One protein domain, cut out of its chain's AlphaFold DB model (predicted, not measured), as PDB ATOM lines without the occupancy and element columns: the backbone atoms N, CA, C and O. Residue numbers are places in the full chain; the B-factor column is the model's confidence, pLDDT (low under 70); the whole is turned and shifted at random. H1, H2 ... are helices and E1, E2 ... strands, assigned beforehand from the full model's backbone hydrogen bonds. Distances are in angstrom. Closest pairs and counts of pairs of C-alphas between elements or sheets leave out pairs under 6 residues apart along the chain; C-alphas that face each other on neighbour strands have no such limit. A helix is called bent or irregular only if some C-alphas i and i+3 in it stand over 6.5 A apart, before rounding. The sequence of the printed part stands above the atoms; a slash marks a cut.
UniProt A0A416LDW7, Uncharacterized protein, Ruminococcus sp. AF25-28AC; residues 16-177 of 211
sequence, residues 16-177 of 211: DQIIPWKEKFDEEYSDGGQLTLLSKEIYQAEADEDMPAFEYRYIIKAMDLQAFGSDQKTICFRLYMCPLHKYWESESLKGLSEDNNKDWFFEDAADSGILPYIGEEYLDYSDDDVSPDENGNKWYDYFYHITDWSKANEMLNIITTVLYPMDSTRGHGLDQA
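AT A GLANCE: This is residues 16 to 177 of the 211 residues of an uncharacterized protein of Ruminococcus sp. AF25-28AC (UniProt A0A416LDW7). A twisted antiparallel sheet of six strands has the long helix H4 running along one face and the shorter helix H3 set slantwise over the opposite face. The E3 and E4 hairpin reaches out at one end of the longest axis and the loop around Asn 135 at the other, while H2 lies away from the sheet and H5 sits beside edge strand E6. The printed part has 162 residues, with five named helices and six named strands in the order H1 E1 E2 E3 E4 E5 H2 H3 E6 H4 H5, of the mixed class, helices and strands. The sheet is branched at E4, with neighbour pairs E1 and E2, E2 and E4, E3 and E4, E4 and E5, E5 and E6. The whole is compact, with a radius of gyration of the C-alphas of 16.8 A and spans of 57 by 43 by 29 A.

IN THESE COORDINATES: The longest strand, E4, covers residues 54 to 64 and measures 31.7 A from C-alpha 54 at (20.294, -63.842, -22.251) to C-alpha 64 at (27.209, -38.519, -4.457). E5 is residues 74 to 83, 28.5 A long, and E6 is residues 117 to 124, 20.4 A. E1, residues 25 to 31, and E2, residues 34 to 39, are each 16.7 A long; E3 is residues 43 to 45. The longest helix, H4, is residues 150 to 168, 28.4 A, beginning at C-alpha 150 (13.725, -33.818, -4.718). H3 is residues 102 to 111, 14.5 A. The short helices are H1, residues 21 to 24, H2, residues 90 to 93, and H5, residues 170 to 174.

HOW THE PARTS SIT: E4 has E2 and E3 on one side and E5 on the other side. Its pairing is staggered, with E3 over residues 54 to 56, E5 over 56 to 64 and E2 over 59 to 63. E3, E4 and E5 form a meander, each strand the antiparallel neighbour of the one before. N 59 and O 80 of E4 and E5 are 2.9 A apart, within hydrogen-bond range, as are N 43 and O 56 of E3 and E4 at 2.9 A, and N 37 and O 60 of E2 and E4 at 2.8 A. At the edges, E1 and E2 are a hairpin with N 36 and O 29 at 2.8 A, and E5 and E6 have N 77 and O 121 at 2.8 A. H4 is on the sheet at a height of 8.3 A, over E4 and E5, and runs along the strands, at 23 degrees to E4 on the local plane. It is irregular, with C-alphas 161 and 164 7.4 A apart, and has a kink of 44 degrees near residue 162. H3, on the opposite face at a height of 8.0 A, is irregular too, with C-alphas 103 and 106 8.1 A apart. It is only just over E2 and E4, with 3 of its C-alphas falling on each, and runs slantwise, only just, at 59.5 degrees to E2 on the local plane. H1 only grazes the sheet with residues 21 to 24 and touches H4 at residues 153 to 160 alone, the closest C-alphas being those of Trp 21 and Asn 157, 4.8 A. H5 stands at the sheet's level, with C-alphas 118 of E6 and 173 the closest at 4.2 A; H4 and H5 meet only through their link. H2 is not on the sheet. Every O i to N i+4 pair is within hydrogen-bond range in H5, but 13 of 15 in H4 and 4 of 6 in H3; H1 and H2 are too short for such a pair.

THE WHOLE: The two C-alphas farthest apart, those of Glu 49 and Asn 135, are 59.3 A apart. The printed part has no cut. The link from E6 to H4, residues 125 to 149, is long. The mean pLDDT of the printed part is 92.1, and residues 97 to 101 are under 70.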
ATOM      1  N   ASP A  16       3.190 -35.229 -17.821       86.94
ATOM      2  CA  ASP A  16       2.115 -36.040 -17.227       86.94
ATOM      3  C   ASP A  16       2.352 -37.557 -17.378       86.94
ATOM      4  O   ASP A  16       1.611 -38.363 -16.818       86.94
ATOM      5  N   GLN A  17       3.359 -37.960 -18.160       87.62
ATOM      6  CA  GLN A  17       3.742 -39.359 -18.374       87.62
ATOM      7  C   GLN A  17       4.895 -39.810 -17.471       87.62
ATOM      8  O   GLN A  17       5.373 -40.931 -17.636       87.62
ATOM      9  N   ILE A  18       5.364 -38.958 -16.555       94.56
ATOM     10  CA  ILE A  18       6.449 -39.313 -15.639       94.56
ATOM     11  C   ILE A  18       5.987 -40.438 -14.709       94.56
ATOM     12  O   ILE A  18       5.005 -40.303 -13.980       94.56
ATOM     13  N   ILE A  19       6.728 -41.543 -14.732       96.19
ATOM     14  CA  ILE A  19       6.486 -42.733 -13.918       96.19
ATOM     15  C   ILE A  19       7.345 -42.642 -12.648       96.19
ATOM     16  O   ILE A  19       8.568 -42.507 -12.759       96.19
ATOM     17  N   PRO A  20       6.754 -42.742 -11.445       97.56
ATOM     18  CA  PRO A  20       7.512 -42.859 -10.206       97.56
ATOM     19  C   PRO A  20       8.445 -44.076 -10.229       97.56
ATOM     20  O   PRO A  20       8.005 -45.197 -10.485       97.56
ATOM     21  N   TRP A  21       9.721 -43.886  -9.888       98.12
ATOM     22  CA  TRP A  21      10.724 -44.954  -9.946       98.12
ATOM     23  C   TRP A  21      10.334 -46.178  -9.109       98.12
ATOM     24  O   TRP A  21      10.512 -47.315  -9.544       98.12
ATOM     25  N   LYS A  22       9.684 -45.951  -7.962       97.94
ATOM     26  CA  LYS A  22       9.186 -46.993  -7.047       97.94
ATOM     27  C   LYS A  22       8.180 -47.948  -7.688       97.94
ATOM     28  O   LYS A  22       7.946 -49.032  -7.161       97.94
ATOM     29  N   GLU A  23       7.556 -47.578  -8.805       97.94
ATOM     30  CA  GLU A  23       6.663 -48.481  -9.532       97.94
ATOM     31  C   GLU A  23       7.439 -49.577 -10.262       97.94
ATOM     32  O   GLU A  23       6.968 -50.714 -10.325       97.94
ATOM     33  N   LYS A  24       8.640 -49.263 -10.757       98.19
ATOM     34  CA  LYS A  24       9.427 -50.129 -11.645       98.19
ATOM     35  C   LYS A  24      10.729 -50.635 -11.044       98.19
ATOM     36  O   LYS A  24      11.283 -51.584 -11.587       98.19
ATOM     37  N   PHE A  25      11.183 -50.061  -9.939       98.50
ATOM     38  CA  PHE A  25      12.423 -50.433  -9.273       98.50
ATOM     39  C   PHE A  25      12.196 -50.734  -7.793       98.50
ATOM     40  O   PHE A  25      11.336 -50.120  -7.156       98.50
ATOM     41  N   ASP A  26      12.968 -51.688  -7.282       97.75
ATOM     42  CA  ASP A  26      13.149 -51.945  -5.857       97.75
ATOM     43  C   ASP A  26      14.460 -51.303  -5.388       97.75
ATOM     44  O   ASP A  26      15.406 -51.165  -6.165       97.75
ATOM     45  N   GLU A  27      14.492 -50.872  -4.131       96.50
ATOM     46  CA  GLU A  27      15.701 -50.363  -3.484       96.50
ATOM     47  C   GLU A  27      16.514 -51.547  -2.955       96.50
ATOM     48  O   GLU A  27      16.026 -52.292  -2.106       96.50
ATOM     49  N   GLU A  28      17.729 -51.725  -3.473       93.56
ATOM     50  CA  GLU A  28      18.669 -52.755  -3.008       93.56
ATOM     51  C   GLU A  28      19.605 -52.189  -1.932       93.56
ATOM     52  O   GLU A  28      19.918 -52.863  -0.955       93.56
ATOM     53  N   TYR A  29      20.020 -50.929  -2.093       93.62
ATOM     54  CA  TYR A  29      20.920 -50.235  -1.175       93.62
ATOM     55  C   TYR A  29      20.638 -48.729  -1.179       93.62
ATOM     56  O   TYR A  29      20.463 -48.151  -2.252       93.62
ATOM     57  N   SER A  30      20.620 -48.085  -0.010       94.31
ATOM     58  CA  SER A  30      20.431 -46.632   0.140       94.31
ATOM     59  C   SER A  30      21.116 -46.139   1.412       94.31
ATOM     60  O   SER A  30      20.500 -46.048   2.475       94.31
ATOM     61  N   ASP A  31      22.412 -45.862   1.325       93.38
ATOM     62  CA  ASP A  31      23.203 -45.435   2.476       93.38
ATOM     63  C   ASP A  31      24.493 -44.713   2.045       93.38
ATOM     64  O   ASP A  31      24.979 -44.901   0.929       93.38
ATOM     65  N   GLY A  32      25.060 -43.879   2.921       93.81
ATOM     66  CA  GLY A  32      26.418 -43.343   2.775       93.81
ATOM     67  C   GLY A  32      26.709 -42.573   1.480       93.81
ATOM     68  O   GLY A  32      27.848 -42.581   1.022       93.81
ATOM     69  N   GLY A  33      25.712 -41.927   0.869       95.62
ATOM     70  CA  GLY A  33      25.876 -41.239  -0.416       95.62
ATOM     71  C   GLY A  33      25.765 -42.133  -1.645       95.62
ATOM     72  O   GLY A  33      26.097 -41.701  -2.750       95.62
ATOM     73  N   GLN A  34      25.270 -43.359  -1.490       96.38
ATOM     74  CA  GLN A  34      25.016 -44.288  -2.583       96.38
ATOM     75  C   GLN A  34      23.575 -44.800  -2.556       96.38
ATOM     76  O   GLN A  34      22.987 -45.061  -1.510       96.38
ATOM     77  N   LEU A  35      23.018 -44.968  -3.752       97.69
ATOM     78  CA  LEU A  35      21.731 -45.598  -3.998       97.69
ATOM     79  C   LEU A  35      21.881 -46.612  -5.132       97.69
ATOM     80  O   LEU A  35      22.341 -46.255  -6.217       97.69
ATOM     81  N   THR A  36      21.425 -47.839  -4.902       97.56
ATOM     82  CA  THR A  36      21.338 -48.899  -5.911       97.56
ATOM     83  C   THR A  36      19.889 -49.351  -6.019       97.56
ATOM     84  O   THR A  36      19.294 -49.827  -5.052       97.56
ATOM     85  N   LEU A  37      19.311 -49.191  -7.207       98.38
ATOM     86  CA  LEU A  37      17.946 -49.597  -7.523       98.38
ATOM     87  C   LEU A  37      17.951 -50.695  -8.578       98.38
ATOM     88  O   LEU A  37      18.650 -50.574  -9.583       98.38
ATOM     89  N   LEU A  38      17.103 -51.706  -8.419       98.25
ATOM     90  CA  LEU A  38      17.025 -52.851  -9.323       98.25
ATOM     91  C   LEU A  38      15.647 -52.949  -9.984       98.25
ATOM     92  O   LEU A  38      14.611 -52.935  -9.319       98.25
ATOM     93  N   SER A  39      15.607 -53.048 -11.313       98.50
ATOM     94  CA  SER A  39      14.349 -53.046 -12.068       98.50
ATOM     95  C   SER A  39      13.514 -54.272 -11.737       98.50
ATOM     96  O   SER A  39      13.983 -55.380 -11.937       98.50
ATOM     97  N   LYS A  40      12.264 -54.141 -11.303       98.00
ATOM     98  CA  LYS A  40      11.353 -55.267 -10.993       98.00
ATOM     99  C   LYS A  40      11.165 -56.244 -12.151       98.00
ATOM    100  O   LYS A  40      10.948 -57.433 -11.937       98.00
ATOM    101  N   GLU A  41      11.222 -55.731 -13.374       97.19
ATOM    102  CA  GLU A  41      11.067 -56.513 -14.594       97.19
ATOM    103  C   GLU A  41      12.390 -57.161 -15.022       97.19
ATOM    104  O   GLU A  41      13.477 -56.627 -14.783       97.19
ATOM    105  N   ILE A  42      12.264 -58.322 -15.669       98.00
ATOM    106  CA  ILE A  42      13.347 -59.012 -16.368       98.00
ATOM    107  C   ILE A  42      13.171 -58.741 -17.859       98.00
ATOM    108  O   ILE A  42      12.083 -58.922 -18.407       98.00
ATOM    109  N   TYR A  43      14.258 -58.335 -18.493       97.81
ATOM    110  CA  TYR A  43      14.352 -58.045 -19.915       97.81
ATOM    111  C   TYR A  43      15.096 -59.177 -20.621       97.81
ATOM    112  O   TYR A  43      15.756 -59.998 -19.977       97.81
ATOM    113  N   GLN A  44      14.979 -59.236 -21.946       97.00
ATOM    114  CA  GLN A  44      15.531 -60.324 -22.749       97.00
ATOM    115  C   GLN A  44      16.254 -59.779 -23.982       97.00
ATOM    116  O   GLN A  44      15.793 -58.842 -24.640       97.00
ATOM    117  N   ALA A  45      17.400 -60.377 -24.288       95.19
ATOM    118  CA  ALA A  45      18.140 -60.175 -25.520       95.19
ATOM    119  C   ALA A  45      18.147 -61.484 -26.312       95.19
ATOM    120  O   ALA A  45      18.435 -62.552 -25.767       95.19
ATOM    121  N   GLU A  46      17.813 -61.385 -27.597       93.38
ATOM    122  CA  GLU A  46      17.907 -62.502 -28.532       93.38
ATOM    123  C   GLU A  46      19.373 -62.811 -28.847       93.38
ATOM    124  O   GLU A  46      20.231 -61.935 -28.755       93.38
ATOM    125  N   ALA A  47      19.641 -64.057 -29.234       91.62
ATOM    126  CA  ALA A  47      20.962 -64.450 -29.708       91.62
ATOM    127  C   ALA A  47      21.298 -63.759 -31.038       91.62
ATOM    128  O   ALA A  47      20.426 -63.612 -31.901       91.62
ATOM    129  N   ASP A  48      22.571 -63.435 -31.228       89.12
ATOM    130  CA  ASP A  48      23.135 -63.001 -32.506       89.12
ATOM    131  C   ASP A  48      24.407 -63.803 -32.854       89.12
ATOM    132  O   ASP A  48      24.589 -64.925 -32.374       89.12
ATOM    133  N   GLU A  49      25.230 -63.298 -33.780       83.81
ATOM    134  CA  GLU A  49      26.438 -63.996 -34.240       83.81
ATOM    135  C   GLU A  49      27.515 -64.114 -33.149       83.81
ATOM    136  O   GLU A  49      28.252 -65.103 -33.140       83.81
ATOM    137  N   ASP A  50      27.573 -63.156 -32.218       82.81
ATOM    138  CA  ASP A  50      28.648 -63.020 -31.230       82.81
ATOM    139  C   ASP A  50      28.168 -63.287 -29.788       82.81
ATOM    140  O   ASP A  50      28.955 -63.713 -28.934       82.81
ATOM    141  N   MET A  51      26.875 -63.094 -29.496       88.69
ATOM    142  CA  MET A  51      26.299 -63.250 -28.157       88.69
ATOM    143  C   MET A  51      25.167 -64.289 -28.094       88.69
ATOM    144  O   MET A  51      24.281 -64.322 -28.955       88.69
ATOM    145  N   PRO A  52      25.131 -65.123 -27.034       92.44
ATOM    146  CA  PRO A  52      23.993 -65.999 -26.780       92.44
ATOM    147  C   PRO A  52      22.755 -65.182 -26.394       92.44
ATOM    148  O   PRO A  52      22.859 -64.032 -25.985       92.44
ATOM    149  N   ALA A  53      21.571 -65.797 -26.443       96.44
ATOM    150  CA  ALA A  53      20.384 -65.193 -25.843       96.44
ATOM    151  C   ALA A  53      20.540 -65.146 -24.315       96.44
ATOM    152  O   ALA A  53      20.928 -66.144 -23.695       96.44
ATOM    153  N   PHE A  54      20.196 -64.019 -23.699       97.25
ATOM    154  CA  PHE A  54      20.294 -63.842 -22.251       97.25
ATOM    155  C   PHE A  54      19.165 -62.981 -21.696       97.25
ATOM    156  O   PHE A  54      18.521 -62.204 -22.398       97.25
ATOM    157  N   GLU A  55      18.935 -63.123 -20.395       98.12
ATOM    158  CA  GLU A  55      18.014 -62.277 -19.644       98.12
ATOM    159  C   GLU A  55      18.811 -61.371 -18.711       98.12
ATOM    160  O   GLU A  55      19.854 -61.769 -18.177       98.12
ATOM    161  N   TYR A  56      18.308 -60.162 -18.493       98.00
ATOM    162  CA  TYR A  56      18.980 -59.138 -17.702       98.00
ATOM    163  C   TYR A  56      17.990 -58.298 -16.894       98.00
ATOM    164  O   TYR A  56      16.788 -58.272 -17.164       98.00
ATOM    165  N   ARG A  57      18.511 -57.604 -15.881       98.06
ATOM    166  CA  ARG A  57      17.815 -56.532 -15.156       98.06
ATOM    167  C   ARG A  57      18.589 -55.231 -15.331       98.06
ATOM    168  O   ARG A  57      19.800 -55.243 -15.555       98.06
ATOM    169  N   TYR A  58      17.880 -54.117 -15.225       98.31
ATOM    170  CA  TYR A  58      18.494 -52.801 -15.163       98.31
ATOM    171  C   TYR A  58      18.808 -52.424 -13.722       98.31
ATOM    172  O   TYR A  58      17.994 -52.658 -12.827       98.31
ATOM    173  N   ILE A  59      19.966 -51.802 -13.520       98.38
ATOM    174  CA  ILE A  59      20.374 -51.235 -12.236       98.38
ATOM    175  C   ILE A  59      20.535 -49.732 -12.415       98.38
ATOM    176  O   ILE A  59      21.273 -49.299 -13.296       98.38
ATOM    177  N   ILE A  60      19.874 -48.932 -11.583       98.38
ATOM    178  CA  ILE A  60      20.218 -47.515 -11.449       98.38
ATOM    179  C   ILE A  60      21.152 -47.400 -10.256       98.38
ATOM    180  O   ILE A  60      20.745 -47.701  -9.136       98.38
ATOM    181  N   LYS A  61      22.381 -46.945 -10.492       97.81
ATOM    182  CA  LYS A  61      23.300 -46.567  -9.421       97.81
ATOM    183  C   LYS A  61      23.425 -45.052  -9.390       97.81
ATOM    184  O   LYS A  61      23.778 -44.450 -10.405       97.81
ATOM    185  N   ALA A  62      23.139 -44.447  -8.245       98.19
ATOM    186  CA  ALA A  62      23.402 -43.040  -7.994       98.19
ATOM    187  C   ALA A  62      24.453 -42.899  -6.890       98.19
ATOM    188  O   ALA A  62      24.372 -43.576  -5.868       98.19
ATOM    189  N   MET A  63      25.449 -42.047  -7.114       97.81
ATOM    190  CA  MET A  63      26.559 -41.829  -6.187       97.81
ATOM    191  C   MET A  63      26.797 -40.336  -6.032       97.81
ATOM    192  O   MET A  63      27.059 -39.646  -7.020       97.81
ATOM    193  N   ASP A  64      26.729 -39.846  -4.803       97.75
ATOM    194  CA  ASP A  64      27.209 -38.519  -4.457       97.75
ATOM    195  C   ASP A  64      28.738 -38.546  -4.449       97.75
ATOM    196  O   ASP A  64      29.357 -39.154  -3.578       97.75
ATOM    197  N   LEU A  65      29.366 -37.911  -5.438       97.12
ATOM    198  CA  LEU A  65      30.816 -37.982  -5.604       97.12
ATOM    199  C   LEU A  65      31.566 -37.402  -4.399       97.12
ATOM    200  O   LEU A  65      32.690 -37.832  -4.124       97.12
ATOM    201  N   GLN A  66      30.956 -36.473  -3.656       95.81
ATOM    202  CA  GLN A  66      31.564 -35.903  -2.463       95.81
ATOM    203  C   GLN A  66      31.678 -36.936  -1.334       95.81
ATOM    204  O   GLN A  66      32.706 -36.989  -0.654       95.81
ATOM    205  N   ALA A  67      30.688 -37.824  -1.190       95.50
ATOM    206  CA  ALA A  67      30.734 -38.928  -0.227       95.50
ATOM    207  C   ALA A  67      31.932 -39.870  -0.470       95.50
ATOM    208  O   ALA A  67      32.468 -40.466   0.464       95.50
ATOM    209  N   PHE A  68      32.405 -39.939  -1.719       94.19
ATOM    210  CA  PHE A  68      33.539 -40.757  -2.153       94.19
ATOM    211  C   PHE A  68      34.849 -39.961  -2.296       94.19
ATOM    212  O   PHE A  68      35.786 -40.406  -2.961       94.19
ATOM    213  N   GLY A  69      34.943 -38.796  -1.644       92.81
ATOM    214  CA  GLY A  69      36.178 -38.015  -1.537       92.81
ATOM    215  C   GLY A  69      36.473 -37.094  -2.722       92.81
ATOM    216  O   GLY A  69      37.594 -36.596  -2.828       92.81
ATOM    217  N   SER A  70      35.502 -36.864  -3.610       93.88
ATOM    218  CA  SER A  70      35.596 -35.801  -4.613       93.88
ATOM    219  C   SER A  70      35.374 -34.428  -3.973       93.88
ATOM    220  O   SER A  70      34.546 -34.276  -3.081       93.88
ATOM    221  N   ASP A  71      36.036 -33.397  -4.497       92.12
ATOM    222  CA  ASP A  71      35.718 -31.999  -4.165       92.12
ATOM    223  C   ASP A  71      34.464 -31.492  -4.918       92.12
ATOM    224  O   ASP A  71      34.045 -30.344  -4.753       92.12
ATOM    225  N   GLN A  72      33.881 -32.319  -5.795       94.19
ATOM    226  CA  GLN A  72      32.704 -31.980  -6.596       94.19
ATOM    227  C   GLN A  72      31.406 -32.311  -5.859       94.19
ATOM    228  O   GLN A  72      31.183 -33.454  -5.468       94.19
ATOM    229  N   LYS A  73      30.518 -31.314  -5.764       95.81
ATOM    230  CA  LYS A  73      29.144 -31.449  -5.258       95.81
ATOM    231  C   LYS A  73      28.210 -31.872  -6.376       95.81
ATOM    232  O   LYS A  73      27.434 -31.074  -6.904       95.81
ATOM    233  N   THR A  74      28.350 -33.130  -6.761       97.69
ATOM    234  CA  THR A  74      27.671 -33.697  -7.919       97.69
ATOM    235  C   THR A  74      27.223 -35.116  -7.603       97.69
ATOM    236  O   THR A  74      28.013 -35.928  -7.122       97.69
ATOM    237  N   ILE A  75      25.974 -35.440  -7.932       98.31
ATOM    238  CA  ILE A  75      25.475 -36.817  -7.913       98.31
ATOM    239  C   ILE A  75      25.559 -37.376  -9.333       98.31
ATOM    240  O   ILE A  75      24.984 -36.809 -10.265       98.31
ATOM    241  N   CYS A  76      26.276 -38.485  -9.499       97.69
ATOM    242  CA  CYS A  76      26.366 -39.238 -10.746       97.69
ATOM    243  C   CYS A  76      25.283 -40.318 -10.769       97.69
ATOM    244  O   CYS A  76      25.216 -41.128  -9.848       97.69
ATOM    245  N   PHE A  77      24.468 -40.349 -11.819       98.31
ATOM    246  CA  PHE A  77      23.460 -41.376 -12.069       98.31
ATOM    247  C   PHE A  77      23.906 -42.231 -13.244       98.31
ATOM    248  O   PHE A  77      24.211 -41.700 -14.311       98.31
ATOM    249  N   ARG A  78      23.891 -43.552 -13.084       97.12
ATOM    250  CA  ARG A  78      24.218 -44.511 -14.141       97.12
ATOM    251  C   ARG A  78      23.159 -45.587 -14.242       97.12
ATOM    252  O   ARG A  78      22.700 -46.110 -13.229       97.12
ATOM    253  N   LEU A  79      22.799 -45.927 -15.475       97.62
ATOM    254  CA  LEU A  79      21.859 -46.997 -15.785       97.62
ATOM    255  C   LEU A  79      22.625 -48.172 -16.386       97.62
ATOM    256  O   LEU A  79      23.056 -48.112 -17.537       97.62
ATOM    257  N   TYR A  80      22.793 -49.233 -15.610       97.38
ATOM    258  CA  TYR A  80      23.523 -50.433 -15.989       97.38
ATOM    259  C   TYR A  80      22.614 -51.532 -16.517       97.38
ATOM    260  O   TYR A  80      21.513 -51.734 -16.008       97.38
ATOM    261  N   MET A  81      23.119 -52.290 -17.487       96.94
ATOM    262  CA  MET A  81      22.540 -53.557 -17.917       96.94
ATOM    263  C   MET A  81      23.274 -54.706 -17.225       96.94
ATOM    264  O   MET A  81      24.467 -54.900 -17.443       96.94
ATOM    265  N   CYS A  82      22.551 -55.496 -16.430       97.06
ATOM    266  CA  CYS A  82      23.114 -56.631 -15.708       97.06
ATOM    267  C   CYS A  82      22.489 -57.953 -16.164       97.06
ATOM    268  O   CYS A  82      21.339 -58.234 -15.801       97.06
ATOM    269  N   PRO A  83      23.213 -58.790 -16.934       97.06
ATOM    270  CA  PRO A  83      22.794 -60.166 -17.178       97.06
ATOM    271  C   PRO A  83      22.558 -60.898 -15.855       97.06
ATOM    272  O   PRO A  83      23.304 -60.708 -14.894       97.06
ATOM    273  N   LEU A  84      21.531 -61.745 -15.785       96.12
ATOM    274  CA  LEU A  84      21.284 -62.534 -14.575       96.12
ATOM    275  C   LEU A  84      22.492 -63.433 -14.276       96.12
ATOM    276  O   LEU A  84      23.076 -63.991 -15.202       96.12
ATOM    277  N   HIS A  85      22.793 -63.670 -12.994       93.56
ATOM    278  CA  HIS A  85      23.925 -64.496 -12.535       93.56
ATOM    279  C   HIS A  85      24.107 -65.806 -13.326       93.56
ATOM    280  O   HIS A  85      25.228 -66.243 -13.559       93.56
ATOM    281  N   LYS A  86      23.022 -66.478 -13.736       93.38
ATOM    282  CA  LYS A  86      23.093 -67.750 -14.482       93.38
ATOM    283  C   LYS A  86      23.755 -67.644 -15.869       93.38
ATOM    284  O   LYS A  86      24.103 -68.681 -16.419       93.38
ATOM    285  N   TYR A  87      23.870 -66.439 -16.423       95.38
ATOM    286  CA  TYR A  87      24.506 -66.164 -17.717       95.38
ATOM    287  C   TYR A  87      25.960 -65.724 -17.595       95.38
ATOM    288  O   TYR A  87      26.636 -65.609 -18.608       95.38
ATOM    289  N   TRP A  88      26.429 -65.437 -16.383       93.62
ATOM    290  CA  TRP A  88      27.796 -64.992 -16.184       93.62
ATOM    291  C   TRP A  88      28.758 -66.170 -16.259       93.62
ATOM    292  O   TRP A  88      28.556 -67.203 -15.613       93.62
ATOM    293  N   GLU A  89      29.837 -65.978 -17.004       92.56
ATOM    294  CA  GLU A  89      30.922 -66.937 -17.081       92.56
ATOM    295  C   GLU A  89      31.699 -67.023 -15.774       92.56
ATOM    296  O   GLU A  89      31.863 -66.055 -15.025       92.56
ATOM    297  N   SER A  90      32.206 -68.224 -15.497       87.75
ATOM    298  CA  SER A  90      32.805 -68.532 -14.193       87.75
ATOM    299  C   SER A  90      34.046 -67.691 -13.891       87.75
ATOM    300  O   SER A  90      34.293 -67.379 -12.732       87.75
ATOM    301  N   GLU A  91      34.835 -67.332 -14.907       85.06
ATOM    302  CA  GLU A  91      35.991 -66.442 -14.725       85.06
ATOM    303  C   GLU A  91      35.558 -65.011 -14.395       85.06
ATOM    304  O   GLU A  91      36.136 -64.392 -13.505       85.06
ATOM    305  N   SER A  92      34.511 -64.515 -15.049       86.25
ATOM    306  CA  SER A  92      33.980 -63.164 -14.841       86.25
ATOM    307  C   SER A  92      33.352 -63.019 -13.450       86.25
ATOM    308  O   SER A  92      33.529 -61.995 -12.797       86.25
ATOM    309  N   LEU A  93      32.711 -64.080 -12.938       86.25
ATOM    310  CA  LEU A  93      32.180 -64.122 -11.568       86.25
ATOM    311  C   LEU A  93      33.265 -64.011 -10.491       86.25
ATOM    312  O   LEU A  93      33.027 -63.401  -9.456       86.25
ATOM    313  N   LYS A  94      34.473 -64.548 -10.711       81.50
ATOM    314  CA  LYS A  94      35.565 -64.449  -9.719       81.50
ATOM    315  C   LYS A  94      35.985 -63.005  -9.425       81.50
ATOM    316  O   LYS A  94      36.663 -62.783  -8.428       81.50
ATOM    317  N   GLY A  95      35.634 -62.056 -10.295       75.44
ATOM    318  CA  GLY A  95      35.959 -60.641 -10.139       75.44
ATOM    319  C   GLY A  95      34.972 -59.829  -9.294       75.44
ATOM    320  O   GLY A  95      35.279 -58.674  -9.017       75.44
ATOM    321  N   LEU A  96      33.814 -60.381  -8.907       78.75
ATOM    322  CA  LEU A  96      32.746 -59.634  -8.225       78.75
ATOM    323  C   LEU A  96      32.953 -59.528  -6.705       78.75
ATOM    324  O   LEU A  96      32.878 -58.433  -6.161       78.75
ATOM    325  N   SER A  97      33.280 -60.631  -6.026       67.00
ATOM    326  CA  SER A  97      33.708 -60.641  -4.618       67.00
ATOM    327  C   SER A  97      34.305 -62.002  -4.229       67.00
ATOM    328  O   SER A  97      34.056 -63.014  -4.889       67.00
ATOM    329  N   GLU A  98      35.105 -62.056  -3.152       58.38
ATOM    330  CA  GLU A  98      35.711 -63.312  -2.662       58.38
ATOM    331  C   GLU A  98      34.657 -64.340  -2.202       58.38
ATOM    332  O   GLU A  98      34.885 -65.547  -2.314       58.38
ATOM    333  N   ASP A  99      33.493 -63.865  -1.746       60.31
ATOM    334  CA  ASP A  99      32.427 -64.700  -1.183       60.31
ATOM    335  C   ASP A  99      31.334 -65.077  -2.198       60.31
ATOM    336  O   ASP A  99      30.562 -66.002  -1.930       60.31
ATOM    337  N   ASN A 100      31.268 -64.408  -3.363       61.75
ATOM    338  CA  ASN A 100      30.269 -64.636  -4.419       61.75
ATOM    339  C   ASN A 100      28.852 -64.845  -3.858       61.75
ATOM    340  O   ASN A 100      28.116 -65.764  -4.251       61.75
ATOM    341  N   ASN A 101      28.483 -64.022  -2.876       69.00
ATOM    342  CA  ASN A 101      27.196 -64.163  -2.230       69.00
ATOM    343  C   ASN A 101      26.104 -63.739  -3.217       69.00
ATOM    344  O   ASN A 101      26.037 -62.593  -3.651       69.00
ATOM    345  N   LYS A 102      25.209 -64.676  -3.543       73.06
ATOM    346  CA  LYS A 102      24.079 -64.427  -4.446       73.06
ATOM    347  C   LYS A 102      23.164 -63.309  -3.960       73.06
ATOM    348  O   LYS A 102      22.503 -62.701  -4.795       73.06
ATOM    349  N   ASP A 103      23.143 -63.054  -2.655       78.62
ATOM    350  CA  ASP A 103      22.320 -62.007  -2.052       78.62
ATOM    351  C   ASP A 103      22.810 -60.597  -2.422       78.62
ATOM    352  O   ASP A 103      21.998 -59.685  -2.496       78.62
ATOM    353  N   TRP A 104      24.102 -60.431  -2.732       83.75
ATOM    354  CA  TRP A 104      24.726 -59.138  -3.065       83.75
ATOM    355  C   TRP A 104      25.143 -59.031  -4.534       83.75
ATOM    356  O   TRP A 104      25.764 -58.059  -4.949       83.75
ATOM    357  N   PHE A 105      24.769 -60.016  -5.354       90.88
ATOM    358  CA  PHE A 105      25.249 -60.150  -6.728       90.88
ATOM    359  C   PHE A 105      25.072 -58.882  -7.578       90.88
ATOM    360  O   PHE A 105      25.977 -58.518  -8.322       90.88
ATOM    361  N   PHE A 106      23.911 -58.224  -7.509       92.06
ATOM    362  CA  PHE A 106      23.645 -57.044  -8.336       92.06
ATOM    363  C   PHE A 106      24.445 -55.818  -7.881       92.06
ATOM    364  O   PHE A 106      24.876 -55.036  -8.728       92.06
ATOM    365  N   GLU A 107      24.666 -55.670  -6.575       89.69
ATOM    366  CA  GLU A 107      25.518 -54.615  -6.023       89.69
ATOM    367  C   GLU A 107      26.982 -54.860  -6.398       89.69
ATOM    368  O   GLU A 107      27.589 -54.012  -7.048       89.69
ATOM    369  N   ASP A 108      27.503 -56.063  -6.128       90.19
ATOM    370  CA  ASP A 108      28.866 -56.454  -6.501       90.19
ATOM    371  C   ASP A 108      29.100 -56.266  -8.011       90.19
ATOM    372  O   ASP A 108      30.133 -55.751  -8.444       90.19
ATOM    373  N   ALA A 109      28.114 -56.631  -8.843       92.31
ATOM    374  CA  ALA A 109      28.173 -56.416 -10.284       92.31
ATOM    375  C   ALA A 109      28.285 -54.930 -10.648       92.31
ATOM    376  O   ALA A 109      29.120 -54.582 -11.483       92.31
ATOM    377  N   ALA A 110      27.489 -54.051 -10.039       91.75
ATOM    378  CA  ALA A 110      27.560 -52.613 -10.300       91.75
ATOM    379  C   ALA A 110      28.890 -51.985  -9.832       91.75
ATOM    380  O   ALA A 110      29.362 -51.022 -10.444       91.75
ATOM    381  N   ASP A 111      29.518 -52.560  -8.806       89.75
ATOM    382  CA  ASP A 111      30.740 -52.043  -8.174       89.75
ATOM    383  C   ASP A 111      32.023 -52.572  -8.819       89.75
ATOM    384  O   ASP A 111      33.068 -51.923  -8.775       89.75
ATOM    385  N   SER A 112      31.928 -53.710  -9.503       88.50
ATOM    386  CA  SER A 112      33.042 -54.378 -10.184       88.50
ATOM    387  C   SER A 112      33.732 -53.552 -11.273       88.50
ATOM    388  O   SER A 112      34.844 -53.867 -11.700       88.50
ATOM    389  N   GLY A 113      33.049 -52.529 -11.789       87.81
ATOM    390  CA  GLY A 113      33.500 -51.734 -12.924       87.81
ATOM    391  C   GLY A 113      33.391 -52.439 -14.278       87.81
ATOM    392  O   GLY A 113      33.588 -51.783 -15.287       87.81
ATOM    393  N   ILE A 114      33.036 -53.722 -14.359       88.81
ATOM    394  CA  ILE A 114      32.925 -54.439 -15.646       88.81
ATOM    395  C   ILE A 114      31.499 -54.458 -16.207       88.81
ATOM    396  O   ILE A 114      31.273 -54.994 -17.287       88.81
ATOM    397  N   LEU A 115      30.528 -53.896 -15.486       92.44
ATOM    398  CA  LEU A 115      29.138 -53.858 -15.921       92.44
ATOM    399  C   LEU A 115      28.920 -52.733 -16.947       92.44
ATOM    400  O   LEU A 115      29.253 -51.578 -16.660       92.44
ATOM    401  N   PRO A 116      28.333 -53.014 -18.122       93.12
ATOM    402  CA  PRO A 116      28.054 -51.975 -19.101       93.12
ATOM    403  C   PRO A 116      26.925 -51.060 -18.614       93.12
ATOM    404  O   PRO A 116      25.859 -51.528 -18.199       93.12
ATOM    405  N   TYR A 117      27.133 -49.746 -18.713       92.19
ATOM    406  CA  TYR A 117      26.063 -48.762 -18.568       92.19
ATOM    407  C   TYR A 117      25.596 -48.256 -19.931       92.19
ATOM    408  O   TYR A 117      26.384 -48.084 -20.854       92.19
ATOM    409  N   ILE A 118      24.288 -48.039 -20.052       93.19
ATOM    410  CA  ILE A 118      23.636 -47.561 -21.279       93.19
ATOM    411  C   ILE A 118      23.450 -46.041 -21.295       93.19
ATOM    412  O   ILE A 118      23.120 -45.468 -22.331       93.19
ATOM    413  N   GLY A 119      23.640 -45.390 -20.149       93.50
ATOM    414  CA  GLY A 119      23.576 -43.944 -20.015       93.50
ATOM    415  C   GLY A 119      24.086 -43.486 -18.658       93.50
ATOM    416  O   GLY A 119      24.036 -44.237 -17.677       93.50
ATOM    417  N   GLU A 120      24.560 -42.246 -18.623       95.19
ATOM    418  CA  GLU A 120      24.939 -41.552 -17.403       95.19
ATOM    419  C   GLU A 120      24.508 -40.085 -17.449       95.19
ATOM    420  O   GLU A 120      24.362 -39.506 -18.525       95.19
ATOM    421  N   GLU A 121      24.278 -39.503 -16.276       96.81
ATOM    422  CA  GLU A 121      23.907 -38.099 -16.114       96.81
ATOM    423  C   GLU A 121      24.422 -37.581 -14.769       96.81
ATOM    424  O   GLU A 121      24.583 -38.345 -13.814       96.81
ATOM    425  N   TYR A 122      24.663 -36.276 -14.687       97.06
ATOM    426  CA  TYR A 122      25.236 -35.638 -13.509       97.06
ATOM    427  C   TYR A 122      24.325 -34.513 -13.034       97.06
ATOM    428  O   TYR A 122      23.848 -33.706 -13.830       97.06
ATOM    429  N   LEU A 123      24.089 -34.444 -11.726       97.50
ATOM    430  CA  LEU A 123      23.371 -33.336 -11.114       97.50
ATOM    431  C   LEU A 123      24.247 -32.628 -10.094       97.50
ATOM    432  O   LEU A 123      24.555 -33.183  -9.042       97.50
ATOM    433  N   ASP A 124      24.575 -31.377 -10.395       97.31
ATOM    434  CA  ASP A 124      25.268 -30.493  -9.464       97.31
ATOM    435  C   ASP A 124      24.307 -29.953  -8.402       97.31
ATOM    436  O   ASP A 124      23.153 -29.607  -8.699       97.31
ATOM    437  N   TYR A 125      24.811 -29.847  -7.176       96.38
ATOM    438  CA  TYR A 125      24.118 -29.274  -6.029       96.38
ATOM    439  C   TYR A 125      25.017 -28.288  -5.271       96.38
ATOM    440  O   TYR A 125      26.223 -28.172  -5.499       96.38
ATOM    441  N   SER A 126      24.406 -27.528  -4.372       94.81
ATOM    442  CA  SER A 126      25.057 -26.560  -3.495       94.81
ATOM    443  C   SER A 126      24.895 -26.949  -2.028       94.81
ATOM    444  O   SER A 126      24.080 -27.797  -1.673       94.81
ATOM    445  N   ASP A 127      25.642 -26.290  -1.140       90.44
ATOM    446  CA  ASP A 127      25.504 -26.504   0.305       90.44
ATOM    447  C   ASP A 127      24.081 -26.312   0.830       90.44
ATOM    448  O   ASP A 127      23.709 -26.967   1.805       90.44
ATOM    449  N   ASP A 128      23.315 -25.427   0.196       91.38
ATOM    450  CA  ASP A 128      21.950 -25.091   0.592       91.38
ATOM    451  C   ASP A 128      20.946 -26.192   0.209       91.38
ATOM    452  O   ASP A 128      19.862 -26.255   0.786       91.38
ATOM    453  N   ASP A 129      21.301 -27.076  -0.731       93.25
ATOM    454  CA  ASP A 129      20.460 -28.207  -1.130       93.25
ATOM    455  C   ASP A 129      20.515 -29.356  -0.105       93.25
ATOM    456  O   ASP A 129      19.532 -30.080   0.078       93.25
ATOM    457  N   VAL A 130      21.644 -29.508   0.598       91.62
ATOM    458  CA  VAL A 130      21.833 -30.537   1.631       91.62
ATOM    459  C   VAL A 130      21.208 -30.059   2.938       91.62
ATOM    460  O   VAL A 130      21.796 -29.275   3.694       91.62
ATOM    461  N   SER A 131      19.989 -30.533   3.189       86.31
ATOM    462  CA  SER A 131      19.208 -30.162   4.368       86.31
ATOM    463  C   SER A 131      19.768 -30.795   5.650       86.31
ATOM    464  O   SER A 131      20.256 -31.925   5.615       86.31
ATOM    465  N   PRO A 132      19.700 -30.095   6.795       84.31
ATOM    466  CA  PRO A 132      19.990 -30.706   8.086       84.31
ATOM    467  C   PRO A 132      18.955 -31.789   8.433       84.31
ATOM    468  O   PRO A 132      17.853 -31.808   7.881       84.31
ATOM    469  N   ASP A 133      19.302 -32.659   9.382       80.56
ATOM    470  CA  ASP A 133      18.389 -33.667   9.921       80.56
ATOM    471  C   ASP A 133      17.175 -33.042  10.644       80.56
ATOM    472  O   ASP A 133      17.072 -31.824  10.831       80.56
ATOM    473  N   GLU A 134      16.251 -33.886  11.109       80.19
ATOM    474  CA  GLU A 134      15.052 -33.465  11.854       80.19
ATOM    475  C   GLU A 134      15.348 -32.648  13.132       80.19
ATOM    476  O   GLU A 134      14.472 -31.941  13.635       80.19
ATOM    477  N   ASN A 135      16.584 -32.700  13.636       84.81
ATOM    478  CA  ASN A 135      17.058 -31.978  14.813       84.81
ATOM    479  C   ASN A 135      17.858 -30.710  14.456       84.81
ATOM    480  O   ASN A 135      18.353 -30.025  15.355       84.81
ATOM    481  N   GLY A 136      17.983 -30.374  13.169       82.06
ATOM    482  CA  GLY A 136      18.748 -29.226  12.689       82.06
ATOM    483  C   GLY A 136      20.261 -29.463  12.604       82.06
ATOM    484  O   GLY A 136      21.005 -28.505  12.386       82.06
ATOM    485  N   ASN A 137      20.734 -30.703  12.757       82.38
ATOM    486  CA  ASN A 137      22.148 -31.040  12.632       82.38
ATOM    487  C   ASN A 137      22.509 -31.332  11.175       82.38
ATOM    488  O   ASN A 137      21.876 -32.151  10.510       82.38
ATOM    489  N   LYS A 138      23.588 -30.712  10.696       84.25
ATOM    490  CA  LYS A 138      24.190 -31.031   9.400       84.25
ATOM    491  C   LYS A 138      25.388 -31.956   9.624       84.25
ATOM    492  O   LYS A 138      26.495 -31.485   9.871       84.25
ATOM    493  N   TRP A 139      25.134 -33.264   9.624       83.50
ATOM    494  CA  TRP A 139      26.163 -34.292   9.847       83.50
ATOM    495  C   TRP A 139      27.117 -34.439   8.664       83.50
ATOM    496  O   TRP A 139      28.297 -34.726   8.856       83.50
ATOM    497  N   TYR A 140      26.594 -34.210   7.461       86.94
ATOM    498  CA  TYR A 140      27.289 -34.386   6.196       86.94
ATOM    499  C   TYR A 140      27.095 -33.146   5.325       86.94
ATOM    500  O   TYR A 140      26.080 -32.450   5.413       86.94
ATOM    501  N   ASP A 141      28.078 -32.859   4.487       90.38
ATOM    502  CA  ASP A 141      28.011 -31.835   3.447       90.38
ATOM    503  C   ASP A 141      27.599 -32.399   2.075       90.38
ATOM    504  O   ASP A 141      27.583 -31.663   1.093       90.38
ATOM    505  N   TYR A 142      27.186 -33.669   2.058       93.88
ATOM    506  CA  TYR A 142      26.684 -34.441   0.924       93.88
ATOM    507  C   TYR A 142      25.348 -35.123   1.279       93.88
ATOM    508  O   TYR A 142      24.939 -35.147   2.447       93.88
ATOM    509  N   PHE A 143      24.661 -35.702   0.293       94.31
ATOM    510  CA  PHE A 143      23.405 -36.421   0.527       94.31
ATOM    511  C   PHE A 143      23.646 -37.832   1.059       94.31
ATOM    512  O   PHE A 143      23.986 -38.721   0.291       94.31
ATOM    513  N   TYR A 144      23.423 -38.067   2.355       93.38
ATOM    514  CA  TYR A 144      23.571 -39.405   2.946       93.38
ATOM    515  C   TYR A 144      22.608 -40.432   2.324       93.38
ATOM    516  O   TYR A 144      23.037 -41.510   1.918       93.38
ATOM    517  N   HIS A 145      21.337 -40.054   2.152       94.69
ATOM    518  CA  HIS A 145      20.391 -40.758   1.289       94.69
ATOM    519  C   HIS A 145      20.108 -39.903   0.050       94.69
ATOM    520  O   HIS A 145      19.541 -38.814   0.143       94.69
ATOM    521  N   ILE A 146      20.460 -40.404  -1.138       96.69
ATOM    522  CA  ILE A 146      20.291 -39.673  -2.409       96.69
ATOM    523  C   ILE A 146      18.827 -39.259  -2.640       96.69
ATOM    524  O   ILE A 146      18.543 -38.196  -3.194       96.69
ATOM    525  N   THR A 147      17.880 -40.081  -2.182       95.81
ATOM    526  CA  THR A 147      16.438 -39.833  -2.294       95.81
ATOM    527  C   THR A 147      15.916 -38.717  -1.392       95.81
ATOM    528  O   THR A 147      14.736 -38.384  -1.494       95.81
ATOM    529  N   ASP A 148      16.731 -38.116  -0.530       93.25
ATOM    530  CA  ASP A 148      16.299 -36.949   0.247       93.25
ATOM    531  C   ASP A 148      16.236 -35.691  -0.630       93.25
ATOM    532  O   ASP A 148      15.475 -34.759  -0.354       93.25
ATOM    533  N   TRP A 149      16.965 -35.677  -1.752       95.25
ATOM    534  CA  TRP A 149      16.904 -34.584  -2.712       95.25
ATOM    535  C   TRP A 149      15.759 -34.771  -3.711       95.25
ATOM    536  O   TRP A 149      15.670 -35.760  -4.448       95.25
ATOM    537  N   SER A 150      14.868 -33.781  -3.798       95.00
ATOM    538  CA  SER A 150      13.725 -33.818  -4.718       95.00
ATOM    539  C   SER A 150      14.152 -33.895  -6.188       95.00
ATOM    540  O   SER A 150      13.537 -34.627  -6.962       95.00
ATOM    541  N   LYS A 151      15.238 -33.210  -6.563       95.88
ATOM    542  CA  LYS A 151      15.773 -33.225  -7.932       95.88
ATOM    543  C   LYS A 151      16.397 -34.576  -8.299       95.88
ATOM    544  O   LYS A 151      16.244 -35.021  -9.434       95.88
ATOM    545  N   ALA A 152      17.027 -35.264  -7.342       96.88
ATOM    546  CA  ALA A 152      17.473 -36.642  -7.545       96.88
ATOM    547  C   ALA A 152      16.284 -37.581  -7.782       96.88
ATOM    548  O   ALA A 152      16.303 -38.357  -8.732       96.88
ATOM    549  N   ASN A 153      15.208 -37.468  -6.991       96.81
ATOM    550  CA  ASN A 153      13.989 -38.250  -7.242       96.81
ATOM    551  C   ASN A 153      13.382 -37.967  -8.615       96.81
ATOM    552  O   ASN A 153      12.927 -38.896  -9.279       96.81
ATOM    553  N   GLU A 154      13.371 -36.704  -9.045       96.44
ATOM    554  CA  GLU A 154      12.933 -36.349 -10.393       96.44
ATOM    555  C   GLU A 154      13.785 -37.074 -11.441       96.44
ATOM    556  O   GLU A 154      13.219 -37.749 -12.294       96.44
ATOM    557  N   MET A 155      15.119 -37.046 -11.328       97.88
ATOM    558  CA  MET A 155      16.014 -37.781 -12.231       97.88
ATOM    559  C   MET A 155      15.722 -39.289 -12.258       97.88
ATOM    560  O   MET A 155      15.594 -39.865 -13.336       97.88
ATOM    561  N   LEU A 156      15.535 -39.929 -11.100       98.31
ATOM    562  CA  LEU A 156      15.182 -41.355 -11.019       98.31
ATOM    563  C   LEU A 156      13.849 -41.665 -11.725       98.31
ATOM    564  O   LEU A 156      13.724 -42.677 -12.425       98.31
ATOM    565  N   ASN A 157      12.859 -40.778 -11.592       97.88
ATOM    566  CA  ASN A 157      11.584 -40.896 -12.297       97.88
ATOM    567  C   ASN A 157      11.758 -40.706 -13.812       97.88
ATOM    568  O   ASN A 157      11.144 -41.429 -14.598       97.88
ATOM    569  N   ILE A 158      12.613 -39.772 -14.244       97.31
ATOM    570  CA  ILE A 158      12.938 -39.581 -15.663       97.31
ATOM    571  C   ILE A 158      13.585 -40.842 -16.232       97.31
ATOM    572  O   ILE A 158      13.061 -41.361 -17.217       97.31
ATOM    573  N   ILE A 159      14.628 -41.379 -15.586       97.69
ATOM    574  CA  ILE A 159      15.292 -42.633 -15.985       97.69
ATOM    575  C   ILE A 159      14.256 -43.751 -16.141       97.69
ATOM    576  O   ILE A 159      14.207 -44.421 -17.170       97.69
ATOM    577  N   THR A 160      13.371 -43.901 -15.153       97.69
ATOM    578  CA  THR A 160      12.299 -44.907 -15.177       97.69
ATOM    579  C   THR A 160      11.347 -44.715 -16.357       97.69
ATOM    580  O   THR A 160      10.960 -45.679 -17.016       97.69
ATOM    581  N   THR A 161      10.980 -43.469 -16.645       96.88
ATOM    582  CA  THR A 161      10.039 -43.121 -17.717       96.88
ATOM    583  C   THR A 161      10.618 -43.414 -19.100       96.88
ATOM    584  O   THR A 161       9.902 -43.879 -19.988       96.88
ATOM    585  N   VAL A 162      11.913 -43.157 -19.297       95.94
ATOM    586  CA  VAL A 162      12.592 -43.354 -20.589       95.94
ATOM    587  C   VAL A 162      13.213 -44.746 -20.737       95.94
ATOM    588  O   VAL A 162      13.754 -45.057 -21.796       95.94
ATOM    589  N   LEU A 163      13.101 -45.612 -19.728       96.62
ATOM    590  CA  LEU A 163      13.748 -46.922 -19.719       96.62
ATOM    591  C   LEU A 163      13.331 -47.803 -20.899       96.62
ATOM    592  O   LEU A 163      14.184 -48.386 -21.555       96.62
ATOM    593  N   TYR A 164      12.032 -47.878 -21.193       94.06
ATOM    594  CA  TYR A 164      11.526 -48.714 -22.283       94.06
ATOM    595  C   TYR A 164      12.084 -48.314 -23.662       94.06
ATOM    596  O   TYR A 164      12.627 -49.175 -24.358       94.06
ATOM    597  N   PRO A 165      12.011 -47.035 -24.093       93.69
ATOM    598  CA  PRO A 165      12.646 -46.649 -25.347       93.69
ATOM    599  C   PRO A 165      14.171 -46.819 -25.303       93.69
ATOM    600  O   PRO A 165      14.726 -47.304 -26.289       93.69
ATOM    601  N   MET A 166      14.838 -46.522 -24.181       95.00
ATOM    602  CA  MET A 166      16.283 -46.750 -24.049       95.00
ATOM    603  C   MET A 166      16.665 -48.225 -24.204       95.00
ATOM    604  O   MET A 166      17.645 -48.513 -24.884       95.00
ATOM    605  N   ASP A 167      15.886 -49.153 -23.645       96.00
ATOM    606  CA  ASP A 167      16.081 -50.596 -23.808       96.00
ATOM    607  C   ASP A 167      15.963 -51.021 -25.275       96.00
ATOM    608  O   ASP A 167      16.810 -51.760 -25.781       96.00
ATOM    609  N   SER A 168      14.971 -50.486 -25.995       93.75
ATOM    610  CA  SER A 168      14.776 -50.776 -27.423       93.75
ATOM    611  C   SER A 168      15.929 -50.284 -28.307       93.75
ATOM    612  O   SER A 168      16.175 -50.838 -29.376       93.75
ATOM    613  N   THR A 169      16.659 -49.263 -27.849       92.88
ATOM    614  CA  THR A 169      17.807 -48.668 -28.548       92.88
ATOM    615  C   THR A 169      19.124 -48.876 -27.805       92.88
ATOM    616  O   THR A 169      20.092 -48.157 -28.057       92.88
ATOM    617  N   ARG A 170      19.181 -49.845 -26.883       92.12
ATOM    618  CA  ARG A 170      20.311 -50.058 -25.963       92.12
ATOM    619  C   ARG A 170      21.659 -50.200 -26.660       92.12
ATOM    620  O   ARG A 170      22.671 -49.810 -26.089       92.12
ATOM    621  N   GLY A 171      21.660 -50.695 -27.901       91.62
ATOM    622  CA  GLY A 171      22.865 -50.817 -28.714       91.62
ATOM    623  C   GLY A 171      23.617 -49.495 -28.860       91.62
ATOM    624  O   GLY A 171      24.830 -49.484 -28.728       91.62
ATOM    625  N   HIS A 172      22.913 -48.363 -28.975       89.38
ATOM    626  CA  HIS A 172      23.556 -47.045 -29.027       89.38
ATOM    627  C   HIS A 172      24.297 -46.672 -27.738       89.38
ATOM    628  O   HIS A 172      25.304 -45.972 -27.798       89.38
ATOM    629  N   GLY A 173      23.796 -47.110 -26.580       88.19
ATOM    630  CA  GLY A 173      24.504 -46.949 -25.311       88.19
ATOM    631  C   GLY A 173      25.715 -47.878 -25.239       88.19
ATOM    632  O   GLY A 173      26.808 -47.446 -24.894       88.19
ATOM    633  N   LEU A 174      25.536 -49.137 -25.649       92.25
ATOM    634  CA  LEU A 174      26.589 -50.153 -25.642       92.25
ATOM    635  C   LEU A 174      27.714 -49.875 -26.648       92.25
ATOM    636  O   LEU A 174      28.834 -50.312 -26.412       92.25
ATOM    637  N   ASP A 175      27.454 -49.124 -27.719       90.06
ATOM    638  CA  ASP A 175      28.459 -48.701 -28.704       90.06
ATOM    639  C   ASP A 175      29.449 -47.661 -28.152       90.06
ATOM    640  O   ASP A 175      30.507 -47.437 -28.746       90.06
ATOM    641  N   GLN A 176      29.125 -46.995 -27.039       83.81
ATOM    642  CA  GLN A 176      29.984 -45.952 -26.491       83.81
ATOM    643  C   GLN A 176      31.282 -46.538 -25.933       83.81
ATOM    644  O   GLN A 176      31.296 -47.596 -25.302       83.81
ATOM    645  N   ALA A 177      32.386 -45.821 -26.156       84.12
ATOM    646  CA  ALA A 177      33.670 -46.184 -25.579       84.12
ATOM    647  C   ALA A 177      33.612 -46.016 -24.053       84.12
ATOM    648  O   ALA A 177      33.477 -44.910 -23.536       84.12
TER     649      ALA A 177